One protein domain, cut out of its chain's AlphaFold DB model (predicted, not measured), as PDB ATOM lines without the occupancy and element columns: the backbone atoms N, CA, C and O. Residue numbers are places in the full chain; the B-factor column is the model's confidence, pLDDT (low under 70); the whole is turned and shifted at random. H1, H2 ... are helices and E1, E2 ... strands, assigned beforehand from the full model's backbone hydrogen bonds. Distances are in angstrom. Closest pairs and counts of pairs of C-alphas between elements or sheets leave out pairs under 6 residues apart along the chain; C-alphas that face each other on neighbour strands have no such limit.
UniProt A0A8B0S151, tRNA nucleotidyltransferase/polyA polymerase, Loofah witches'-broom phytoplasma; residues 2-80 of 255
ATOM      1  N   LEU A   2     100.950  66.499  79.674       85.38
ATOM      2  CA  LEU A   2     101.917  65.394  79.857       85.38
ATOM      3  C   LEU A   2     102.884  65.155  78.681       85.38
ATOM      4  O   LEU A   2     103.709  64.252  78.757       85.38
ATOM      5  N   ASN A   3     102.769  65.932  77.600       84.62
ATOM      6  CA  ASN A   3     103.502  65.736  76.345       84.62
ATOM      7  C   ASN A   3     103.372  64.310  75.764       84.62
ATOM      8  O   ASN A   3     104.318  63.744  75.225       84.62
ATOM      9  N   ILE A   4     102.186  63.719  75.919       82.12
ATOM     10  CA  ILE A   4     101.819  62.425  75.341       82.12
ATOM     11  C   ILE A   4     100.914  62.718  74.137       82.12
ATOM     12  O   ILE A   4     100.021  63.562  74.282       82.12
ATOM     13  N   PRO A   5     101.097  62.042  72.986       83.12
ATOM     14  CA  PRO A   5     100.167  62.141  71.866       83.12
ATOM     15  C   PRO A   5      98.736  61.837  72.322       83.12
ATOM     16  O   PRO A   5      98.503  60.868  73.051       83.12
ATOM     17  N   PHE A   6      97.780  62.669  71.918       82.19
ATOM     18  CA  PHE A   6      96.360  62.395  72.111       82.19
ATOM     19  C   PHE A   6      95.760  61.937  70.783       82.19
ATOM     20  O   PHE A   6      96.166  62.406  69.723       82.19
ATOM     21  N   ASN A   7      94.807  61.010  70.856       75.81
ATOM     22  CA  ASN A   7      94.135  60.464  69.675       75.81
ATOM     23  C   ASN A   7      92.733  61.051  69.481       75.81
ATOM     24  O   ASN A   7      92.209  61.001  68.377       75.81
ATOM     25  N   ASP A   8      92.150  61.606  70.544       82.94
ATOM     26  CA  ASP A   8      90.777  62.094  70.578       82.94
ATOM     27  C   ASP A   8      90.722  63.445  71.305       82.94
ATOM     28  O   ASP A   8      91.520  63.707  72.215       82.94
ATOM     29  N   VAL A   9      89.775  64.293  70.899       87.56
ATOM     30  CA  VAL A   9      89.461  65.573  71.544       87.56
ATOM     31  C   VAL A   9      87.990  65.564  71.934       87.56
ATOM     32  O   VAL A   9      87.115  65.521  71.067       87.56
ATOM     33  N   ASP A  10      87.740  65.649  73.238       90.81
ATOM     34  CA  ASP A  10      86.399  65.817  73.790       90.81
ATOM     35  C   ASP A  10      86.126  67.303  74.013       90.81
ATOM     36  O   ASP A  10      86.881  67.991  74.708       90.81
ATOM     37  N   ILE A  11      85.029  67.800  73.451       95.06
ATOM     38  CA  ILE A  11      84.597  69.188  73.603       95.06
ATOM     39  C   ILE A  11      83.392  69.211  74.535       95.06
ATOM     40  O   ILE A  11      82.438  68.447  74.374       95.06
ATOM     41  N   ILE A  12      83.416  70.118  75.505       95.81
ATOM     42  CA  ILE A  12      82.273  70.365  76.379       95.81
ATOM     43  C   ILE A  12      81.724  71.772  76.178       95.81
ATOM     44  O   ILE A  12      82.481  72.716  75.962       95.81
ATOM     45  N   THR A  13      80.406  71.915  76.251       96.06
ATOM     46  CA  THR A  13      79.711  73.187  76.002       96.06
ATOM     47  C   THR A  13      78.429  73.276  76.826       96.06
ATOM     48  O   THR A  13      77.873  72.255  77.218       96.06
ATOM     49  N   ASN A  14      77.923  74.481  77.072       95.94
ATOM     50  CA  ASN A  14      76.557  74.682  77.559       95.94
ATOM     51  C   ASN A  14      75.508  74.546  76.437       95.94
ATOM     52  O   ASN A  14      74.320  74.492  76.732       95.94
ATOM     53  N   GLY A  15      75.935  74.477  75.171       95.81
ATOM     54  CA  GLY A  15      75.048  74.291  74.027       95.81
ATOM     55  C   GLY A  15      74.350  72.930  74.038       95.81
ATOM     56  O   GLY A  15      74.985  71.876  74.166       95.81
ATOM     57  N   LEU A  16      73.033  72.948  73.864       95.31
ATOM     58  CA  LEU A  16      72.198  71.758  73.750       95.31
ATOM     59  C   LEU A  16      72.328  71.137  72.356       95.31
ATOM     60  O   LEU A  16      72.515  71.826  71.352       95.31
ATOM     61  N   TYR A  17      72.102  69.824  72.255       95.31
ATOM     62  CA  TYR A  17      72.070  69.124  70.961       95.31
ATOM     63  C   TYR A  17      71.158  69.813  69.927       95.31
ATOM     64  O   TYR A  17      71.504  69.900  68.750       95.31
ATOM     65  N   GLN A  18      69.993  70.311  70.359       95.31
ATOM     66  CA  GLN A  18      69.011  70.956  69.478       95.31
ATOM     67  C   GLN A  18      69.484  72.305  68.919       95.31
ATOM     68  O   GLN A  18      69.014  72.711  67.857       95.31
ATOM     69  N   GLU A  19      70.404  72.970  69.611       95.56
ATOM     70  CA  GLU A  19      71.018  74.227  69.187       95.56
ATOM     71  C   GLU A  19      72.197  73.922  68.261       95.56
ATOM     72  O   GLU A  19      72.255  74.404  67.135       95.56
ATOM     73  N   ILE A  20      73.089  73.015  68.675       96.06
ATOM     74  CA  ILE A  20      74.299  72.675  67.916       96.06
ATOM     75  C   ILE A  20      73.975  72.021  66.563       96.06
ATOM     76  O   ILE A  20      74.653  72.294  65.570       96.06
ATOM     77  N   LYS A  21      72.903  71.219  66.475       95.69
ATOM     78  CA  LYS A  21      72.473  70.597  65.207       95.69
ATOM     79  C   LYS A  21      72.061  71.606  64.127       95.69
ATOM     80  O   LYS A  21      71.917  71.205  62.977       95.69
ATOM     81  N   GLN A  22      71.815  72.869  64.489       96.31
ATOM     82  CA  GLN A  22      71.484  73.930  63.531       96.31
ATOM     83  C   GLN A  22      72.722  74.388  62.751       96.31
ATOM     84  O   GLN A  22      72.597  74.853  61.624       96.31
ATOM     85  N   PHE A  23      73.911  74.215  63.334       94.81
ATOM     86  CA  PHE A  23      75.180  74.677  62.770       94.81
ATOM     87  C   PHE A  23      76.038  73.536  62.210       94.81
ATOM     88  O   PHE A  23      76.822  73.753  61.289       94.81
ATOM     89  N   PHE A  24      75.897  72.315  62.742       95.38
ATOM     90  CA  PHE A  24      76.750  71.179  62.381       95.38
ATOM     91  C   PHE A  24      75.967  69.910  62.049       95.38
ATOM     92  O   PHE A  24      74.929  69.605  62.642       95.38
ATOM     93  N   ILE A  25      76.547  69.082  61.172       94.25
ATOM     94  CA  ILE A  25      76.076  67.714  60.950       94.25
ATOM     95  C   ILE A  25      76.353  66.900  62.214       94.25
ATOM     96  O   ILE A  25      77.507  66.619  62.545       94.25
ATOM     97  N   CYS A  26      75.287  66.486  62.896       94.06
ATOM     98  CA  CYS A  26      75.384  65.747  64.148       94.06
ATOM     99  C   CYS A  26      74.972  64.278  63.989       94.06
ATOM    100  O   CYS A  26      73.940  63.959  63.398       94.06
ATOM    101  N   LYS A  27      75.731  63.370  64.605       93.00
ATOM    102  CA  LYS A  27      75.362  61.967  64.819       93.00
ATOM    103  C   LYS A  27      74.946  61.770  66.270       93.00
ATOM    104  O   LYS A  27      75.689  62.117  67.189       93.00
ATOM    105  N   LYS A  28      73.759  61.194  66.466       90.56
ATOM    106  CA  LYS A  28      73.246  60.865  67.799       90.56
ATOM    107  C   LYS A  28      74.179  59.854  68.472       90.56
ATOM    108  O   LYS A  28      74.523  58.849  67.853       90.56
ATOM    109  N   ASN A  29      74.580  60.122  69.713       88.75
ATOM    110  CA  ASN A  29      75.412  59.218  70.506       88.75
ATOM    111  C   ASN A  29      75.141  59.425  72.002       88.75
ATOM    112  O   ASN A  29      75.858  60.188  72.630       88.75
ATOM    113  N   ASN A  30      74.125  58.764  72.565       87.44
ATOM    114  CA  ASN A  30      73.701  58.959  73.961       87.44
ATOM    115  C   ASN A  30      73.233  60.402  74.254       87.44
ATOM    116  O   ASN A  30      73.659  61.030  75.220       87.44
ATOM    117  N   ILE A  31      72.325  60.933  73.425       89.44
ATOM    118  CA  ILE A  31      71.812  62.314  73.562       89.44
ATOM    119  C   ILE A  31      71.070  62.537  74.882       89.44
ATOM    120  O   ILE A  31      71.121  63.633  75.426       89.44
ATOM    121  N   GLU A  32      70.412  61.511  75.421       88.56
ATOM    122  CA  GLU A  32      69.783  61.560  76.753       88.56
ATOM    123  C   GLU A  32      70.796  61.851  77.873       88.56
ATOM    124  O   GLU A  32      70.469  62.443  78.895       88.56
ATOM    125  N   TYR A  33      72.060  61.517  77.623       89.06
ATOM    126  CA  TYR A  33      73.210  61.808  78.460       89.06
ATOM    127  C   TYR A  33      73.932  63.099  77.998       89.06
ATOM    128  O   TYR A  33      74.965  63.469  78.540       89.06
ATOM    129  N   GLY A  34      73.420  63.844  77.020       90.88
ATOM    130  CA  GLY A  34      74.044  65.082  76.537       90.88
ATOM    131  C   GLY A  34      75.265  64.881  75.651       90.88
ATOM    132  O   GLY A  34      75.895  65.865  75.280       90.88
ATOM    133  N   THR A  35      75.605  63.639  75.303       94.38
ATOM    134  CA  THR A  35      76.711  63.348  74.393       94.38
ATOM    135  C   THR A  35      76.181  63.202  72.966       94.38
ATOM    136  O   THR A  35      75.070  62.727  72.716       94.38
ATOM    137  N   PHE A  36      76.950  63.675  71.992       95.50
ATOM    138  CA  PHE A  36      76.708  63.486  70.564       95.50
ATOM    139  C   PHE A  36      78.008  63.712  69.792       95.50
ATOM    140  O   PHE A  36      79.004  64.163  70.348       95.50
ATOM    141  N   LYS A  37      78.031  63.372  68.502       95.94
ATOM    142  CA  LYS A  37      79.200  63.622  67.650       95.94
ATOM    143  C   LYS A  37      78.869  64.655  66.594       95.94
ATOM    144  O   LYS A  37      77.817  64.543  65.970       95.94
ATOM    145  N   ILE A  38      79.765  65.601  66.353       95.31
ATOM    146  CA  ILE A  38      79.688  66.497  65.194       95.31
ATOM    147  C   ILE A  38      80.681  66.051  64.126       95.31
ATOM    148  O   ILE A  38      81.691  65.417  64.434       95.31
ATOM    149  N   ILE A  39      80.383  66.373  62.871       93.25
ATOM    150  CA  ILE A  39      81.322  66.237  61.759       93.25
ATOM    151  C   ILE A  39      81.752  67.637  61.341       93.25
ATOM    152  O   ILE A  39      80.921  68.433  60.907       93.25
ATOM    153  N   PHE A  40      83.046  67.918  61.451       92.38
ATOM    154  CA  PHE A  40      83.641  69.191  61.060       92.38
ATOM    155  C   PHE A  40      84.941  68.923  60.304       92.38
ATOM    156  O   PHE A  40      85.772  68.150  60.763       92.38
ATOM    157  N   LEU A  41      85.093  69.504  59.107       92.00
ATOM    158  CA  LEU A  41      86.248  69.276  58.221       92.00
ATOM    159  C   LEU A  41      86.561  67.786  57.966       92.00
ATOM    160  O   LEU A  41      87.716  67.390  57.881       92.00
ATOM    161  N   LYS A  42      85.512  66.959  57.817       90.00
ATOM    162  CA  LYS A  42      85.569  65.485  57.668       90.00
ATOM    163  C   LYS A  42      86.073  64.719  58.902       90.00
ATOM    164  O   LYS A  42      86.030  63.490  58.884       90.00
ATOM    165  N   GLU A  43      86.416  65.413  59.980       91.12
ATOM    166  CA  GLU A  43      86.762  64.829  61.274       91.12
ATOM    167  C   GLU A  43      85.540  64.725  62.192       91.12
ATOM    168  O   GLU A  43      84.540  65.431  62.023       91.12
ATOM    169  N   LYS A  44      85.601  63.801  63.158       92.62
ATOM    170  CA  LYS A  44      84.536  63.591  64.150       92.62
ATOM    171  C   LYS A  44      84.991  64.097  65.508       92.62
ATOM    172  O   LYS A  44      85.989  63.614  66.025       92.62
ATOM    173  N   PHE A  45      84.188  64.959  66.116       94.00
ATOM    174  CA  PHE A  45      84.417  65.437  67.478       94.00
ATOM    175  C   PHE A  45      83.289  64.975  68.386       94.00
ATOM    176  O   PHE A  45      82.116  65.028  67.999       94.00
ATOM    177  N   GLU A  46      83.638  64.497  69.576       95.44
ATOM    178  CA  GLU A  46      82.660  64.184  70.610       95.44
ATOM    179  C   GLU A  46      82.333  65.460  71.387       95.44
ATOM    180  O   GLU A  46      83.214  66.114  71.940       95.44
ATOM    181  N   ILE A  47      81.053  65.827  71.383       96.25
ATOM    182  CA  ILE A  47      80.521  66.966  72.123       96.25
ATOM    183  C   ILE A  47      79.725  66.424  73.303       96.25
ATOM    184  O   ILE A  47      78.894  65.530  73.130       96.25
ATOM    185  N   THR A  48      79.952  66.974  74.492       95.75
ATOM    186  CA  THR A  48      79.123  66.700  75.670       95.75
ATOM    187  C   THR A  48      78.621  68.000  76.281       95.75
ATOM    188  O   THR A  48      79.408  68.848  76.701       95.75
ATOM    189  N   THR A  49      77.301  68.154  76.346       96.50
ATOM    190  CA  THR A  49      76.670  69.278  77.038       96.50
ATOM    191  C   THR A  49      76.954  69.197  78.543       96.50
ATOM    192  O   THR A  49      76.889  68.109  79.127       96.50
ATOM    193  N   TYR A  50      77.255  70.333  79.180       96.56
ATOM    194  CA  TYR A  50      77.439  70.419  80.629       96.56
ATOM    195  C   TYR A  50      76.230  69.848  81.358       96.56
ATOM    196  O   TYR A  50      75.081  70.159  81.031       96.56
ATOM    197  N   ARG A  51      76.487  69.027  82.377       93.88
ATOM    198  CA  ARG A  51      75.413  68.346  83.092       93.88
ATOM    199  C   ARG A  51      75.740  68.040  84.545       93.88
ATOM    200  O   ARG A  51      76.897  67.832  84.908       93.88
ATOM    201  N   LYS A  52      74.690  67.907  85.355       91.19
ATOM    202  CA  LYS A  52      74.718  67.245  86.664       91.19
ATOM    203  C   LYS A  52      74.098  65.862  86.541       91.19
ATOM    204  O   LYS A  52      73.125  65.663  85.819       91.19
ATOM    205  N   GLU A  53      74.673  64.917  87.266       87.31
ATOM    206  CA  GLU A  53      74.162  63.556  87.386       87.31
ATOM    207  C   GLU A  53      73.542  63.411  88.780       87.31
ATOM    208  O   GLU A  53      74.137  63.839  89.771       87.31
ATOM    209  N   LYS A  54      72.328  62.859  88.855       77.75
ATOM    210  CA  LYS A  54      71.621  62.589  90.112       77.75
ATOM    211  C   LYS A  54      71.109  61.151  90.113       77.75
ATOM    212  O   LYS A  54      70.695  60.644  89.070       77.75
ATOM    213  N   LEU A  55      71.050  60.575  91.317       72.25
ATOM    214  CA  LEU A  55      70.445  59.277  91.629       72.25
ATOM    215  C   LEU A  55      71.107  58.102  90.888       72.25
ATOM    216  O   LEU A  55      70.736  57.781  89.761       72.25
ATOM    217  N   TYR A  56      72.032  57.418  91.561       75.31
ATOM    218  CA  TYR A  56      72.571  56.128  91.126       75.31
ATOM    219  C   TYR A  56      71.859  55.021  91.910       75.31
ATOM    220  O   TYR A  56      71.920  55.000  93.136       75.31
ATOM    221  N   LEU A  57      71.137  54.139  91.216       67.69
ATOM    222  CA  LEU A  57      70.380  53.039  91.842       67.69
ATOM    223  C   LEU A  57      70.989  51.663  91.547       67.69
ATOM    224  O   LEU A  57      70.748  50.716  92.286       67.69
ATOM    225  N   ASP A  58      71.771  51.556  90.474       76.69
ATOM    226  CA  ASP A  58      72.360  50.318  89.954       76.69
ATOM    227  C   ASP A  58      73.897  50.323  90.029       76.69
ATOM    228  O   ASP A  58      74.558  49.601  89.284       76.69
ATOM    229  N   TYR A  59      74.472  51.155  90.907       78.06
ATOM    230  CA  TYR A  59      75.921  51.315  91.081       78.06
ATOM    231  C   TYR A  59      76.673  51.750  89.813       78.06
ATOM    232  O   TYR A  59      77.878  51.497  89.693       78.06
ATOM    233  N   ARG A  60      75.980  52.358  88.836       75.50
ATOM    234  CA  ARG A  60      76.604  52.698  87.557       75.50
ATOM    235  C   ARG A  60      75.974  53.861  86.805       75.50
ATOM    236  O   ARG A  60      76.679  54.801  86.442       75.50
ATOM    237  N   ASN A  61      74.685  53.775  86.487       75.44
ATOM    238  CA  ASN A  61      74.041  54.702  85.567       75.44
ATOM    239  C   ASN A  61      73.229  55.735  86.354       75.44
ATOM    240  O   ASN A  61      72.375  55.364  87.165       75.44
ATOM    241  N   PRO A  62      73.450  57.039  86.119       76.75
ATOM    242  CA  PRO A  62      72.610  58.051  86.729       76.75
ATOM    243  C   PRO A  62      71.215  57.973  86.110       76.75
ATOM    244  O   PRO A  62      71.062  57.980  84.888       76.75
ATOM    245  N   ARG A  63      70.182  57.934  86.952       77.31
ATOM    246  CA  ARG A  63      68.787  57.916  86.493       77.31
ATOM    247  C   ARG A  63      68.377  59.253  85.880       77.31
ATOM    248  O   ARG A  63      67.508  59.293  85.012       77.31
ATOM    249  N   CYS A  64      68.971  60.343  86.359       80.44
ATOM    250  CA  CYS A  64      68.631  61.686  85.924       80.44
ATOM    251  C   CYS A  64      69.884  62.468  85.540       80.44
ATOM    252  O   CYS A  64      70.858  62.541  86.296       80.44
ATOM    253  N   VAL A  65      69.808  63.097  84.371       89.38
ATOM    254  CA  VAL A  65      70.792  64.046  83.864       89.38
ATOM    255  C   VAL A  65      70.107  65.396  83.730       89.38
ATOM    256  O   VAL A  65      69.057  65.506  83.103       89.38
ATOM    257  N   GLU A  66      70.696  66.417  84.335       92.94
ATOM    258  CA  GLU A  66      70.220  67.797  84.274       92.94
ATOM    259  C   GLU A  66      71.255  68.626  83.514       92.94
ATOM    260  O   GLU A  66      72.402  68.706  83.953       92.94
ATOM    261  N   PHE A  67      70.880  69.214  82.376       94.94
ATOM    262  CA  PHE A  67      71.776  70.106  81.637       94.94
ATOM    263  C   PHE A  67      71.891  71.456  82.336       94.94
ATOM    264  O   PHE A  67      70.903  72.002  82.823       94.94
ATOM    265  N   ILE A  68      73.109  71.981  82.391       95.12
ATOM    266  CA  ILE A  68      73.451  73.196  83.135       95.12
ATOM    267  C   ILE A  68      74.284  74.141  82.271       95.12
ATOM    268  O   ILE A  68      74.779  73.765  81.214       95.12
ATOM    269  N   SER A  69      74.473  75.374  82.734       94.19
ATOM    270  CA  SER A  69      75.279  76.384  82.039       94.19
ATOM    271  C   SER A  69      76.702  76.541  82.585       94.19
ATOM    272  O   SER A  69      77.544  77.117  81.901       94.19
ATOM    273  N   ASP A  70      76.996  76.020  83.781       94.06
ATOM    274  CA  ASP A  70      78.304  76.168  84.430       94.06
ATOM    275  C   ASP A  70      79.208  74.947  84.202       94.06
ATOM    276  O   ASP A  70      78.948  73.846  84.697       94.06
ATOM    277  N   ALA A  71      80.325  75.165  83.507       94.44
ATOM    278  CA  ALA A  71      81.350  74.152  83.285       94.44
ATOM    279  C   ALA A  71      81.975  73.641  84.598       94.44
ATOM    280  O   ALA A  71      82.324  72.465  84.693       94.44
ATOM    281  N   LYS A  72      82.111  74.488  85.630       93.69
ATOM    282  CA  LYS A  72      82.711  74.093  86.918       93.69
ATOM    283  C   LYS A  72      81.861  73.049  87.628       93.69
ATOM    284  O   LYS A  72      82.390  72.128  88.246       93.69
ATOM    285  N   GLU A  73      80.546  73.174  87.516       92.44
ATOM    286  CA  GLU A  73      79.607  72.193  88.046       92.44
ATOM    287  C   GLU A  73      79.666  70.865  87.270       92.44
ATOM    288  O   GLU A  73      79.598  69.806  87.893       92.44
ATOM    289  N   ASP A  74      79.885  70.891  85.948       94.38
ATOM    290  CA  ASP A  74      80.115  69.673  85.147       94.38
ATOM    291  C   ASP A  74      81.395  68.938  85.574       94.38
ATOM    292  O   ASP A  74      81.436  67.709  85.627       94.38
ATOM    293  N   LEU A  75      82.448  69.661  85.957       93.62
ATOM    294  CA  LEU A  75      83.682  69.024  86.427       93.62
ATOM    295  C   LEU A  75      83.471  68.200  87.705       93.62
ATOM    296  O   LEU A  75      84.120  67.170  87.877       93.62
ATOM    297  N   LYS A  76      82.524  68.578  88.575       90.75
ATOM    298  CA  LYS A  76      82.251  67.866  89.839       90.75
ATOM    299  C   LYS A  76      81.722  66.444  89.644       90.75
ATOM    300  O   LYS A  76      81.793  65.631  90.570       90.75
ATOM    301  N   ARG A  77      81.172  66.107  88.472       88.62
ATOM    302  CA  ARG A  77      80.725  64.733  88.163       88.62
ATOM    303  C   ARG A  77      81.817  63.844  87.562       88.62
ATOM    304  O   ARG A  77      81.617  62.633  87.493       88.62
ATOM    305  N   ARG A  78      82.948  64.416  87.135       91.31
ATOM    306  CA  ARG A  78      84.062  63.662  86.544       91.31
ATOM    307  C   ARG A  78      84.790  62.820  87.592       91.31
ATOM    308  O   ARG A  78      84.600  62.978  88.794       91.31
ATOM    309  N   ASP A  79      85.583  61.875  87.101       92.19
ATOM    310  CA  ASP A  79      86.265  60.876  87.914       92.19
ATOM    311  C   ASP A  79      87.506  61.444  88.610       92.19
ATOM    312  O   ASP A  79      87.551  61.475  89.835       92.19
ATOM    313  N   PHE A  80      88.497  61.912  87.850       96.56
ATOM    314  CA  PHE A  80      89.824  62.242  88.369       96.56
ATOM    315  C   PHE A  80      90.183  63.711  88.175       96.56
ATOM    316  O   PHE A  80      89.908  64.291  87.125       96.56
TER     317      PHE A  80
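AT A GLANCE: This is residues 2 to 80 of the 255 residues of the protein "tRNA nucleotidyltransferase/polyA polymerase" of Loofah witches'-broom phytoplasma (UniProt A0A8B0S151). A strongly twisted sheet of four strands is followed by a two-stranded hairpin, E5 and E6, that reaches out from one end of it; E4 runs on into E5 at the joint. The small helix H1 grazes the sheet, the small helix H2 sits near the joint of E4 and E5, and residues 2 to 7 stick out as a free tail. The printed part has 79 residues, with the named elements E1, H1, E2, E3, E4, E5, E6, H2 along it. The larger sheet has the order E1, E4, E3, E2 and is mixed, and E5 and E6 are antiparallel; the class is mixed, helices and strands. The whole is only just compact, close to loose, with a radius of gyration of the C-alphas of 13.8 A and spans of 40 by 35 by 24 A.

HOW THE PARTS SIT: E1, residues 10 to 13, is an edge strand, parallel to E4, residues 43 to 49, at 44 degrees, with N 11 and O 46 2.9 A apart. H1, residues 17 to 20, only grazes the sheet. E2, residues 25 to 28, is the other edge strand and forms a hairpin with E3, residues 35 to 40; N 27 and O 37 are 2.8 A apart. E3 and E4 form a hairpin too, antiparallel at 146 degrees, with N 47 and O 36 2.8 A apart. E2, E3 and E4 are a meander, each strand the antiparallel neighbour of the one before. E1, H1 and E2 are a split strand-helix-strand unit, two strands running the same way with E4 and E3 between them; its crossover is right-handed. E4 runs on into E5, residues 51 to 56, at 66 degrees. E5 forms a hairpin with E6, residues 62 to 67, and N 52 and O 66 are 2.8 A apart. H2, residues 71 to 75, only grazes the larger sheet; its closest C-alphas to E5 are those of Asp 74 and Arg 51, 5.3 A apart. H1 and H2 are apart. In H2 every O i to N i+4 pair is within hydrogen-bond range; H1 is too short for such a pair, and its one O i to N i+3 pair is within range.

IN THESE COORDINATES: E1 begins at C-alpha 10, (86.399, 65.817, 73.790). E3 is 16.1 A long, E4 19.2 A, E5 14.9 A and E6 13.1 A. E4 ends at C-alpha 49, (76.670, 69.278, 77.038), and H2 ends at C-alpha 75, (83.682, 69.024, 86.427).

THE WHOLE: The two C-alphas farthest apart are those of Leu 41 and Leu 57, 40.6 A. The printed part has no cut and no long link. Its mean pLDDT is 89.9, and residue 57 alone is under 70.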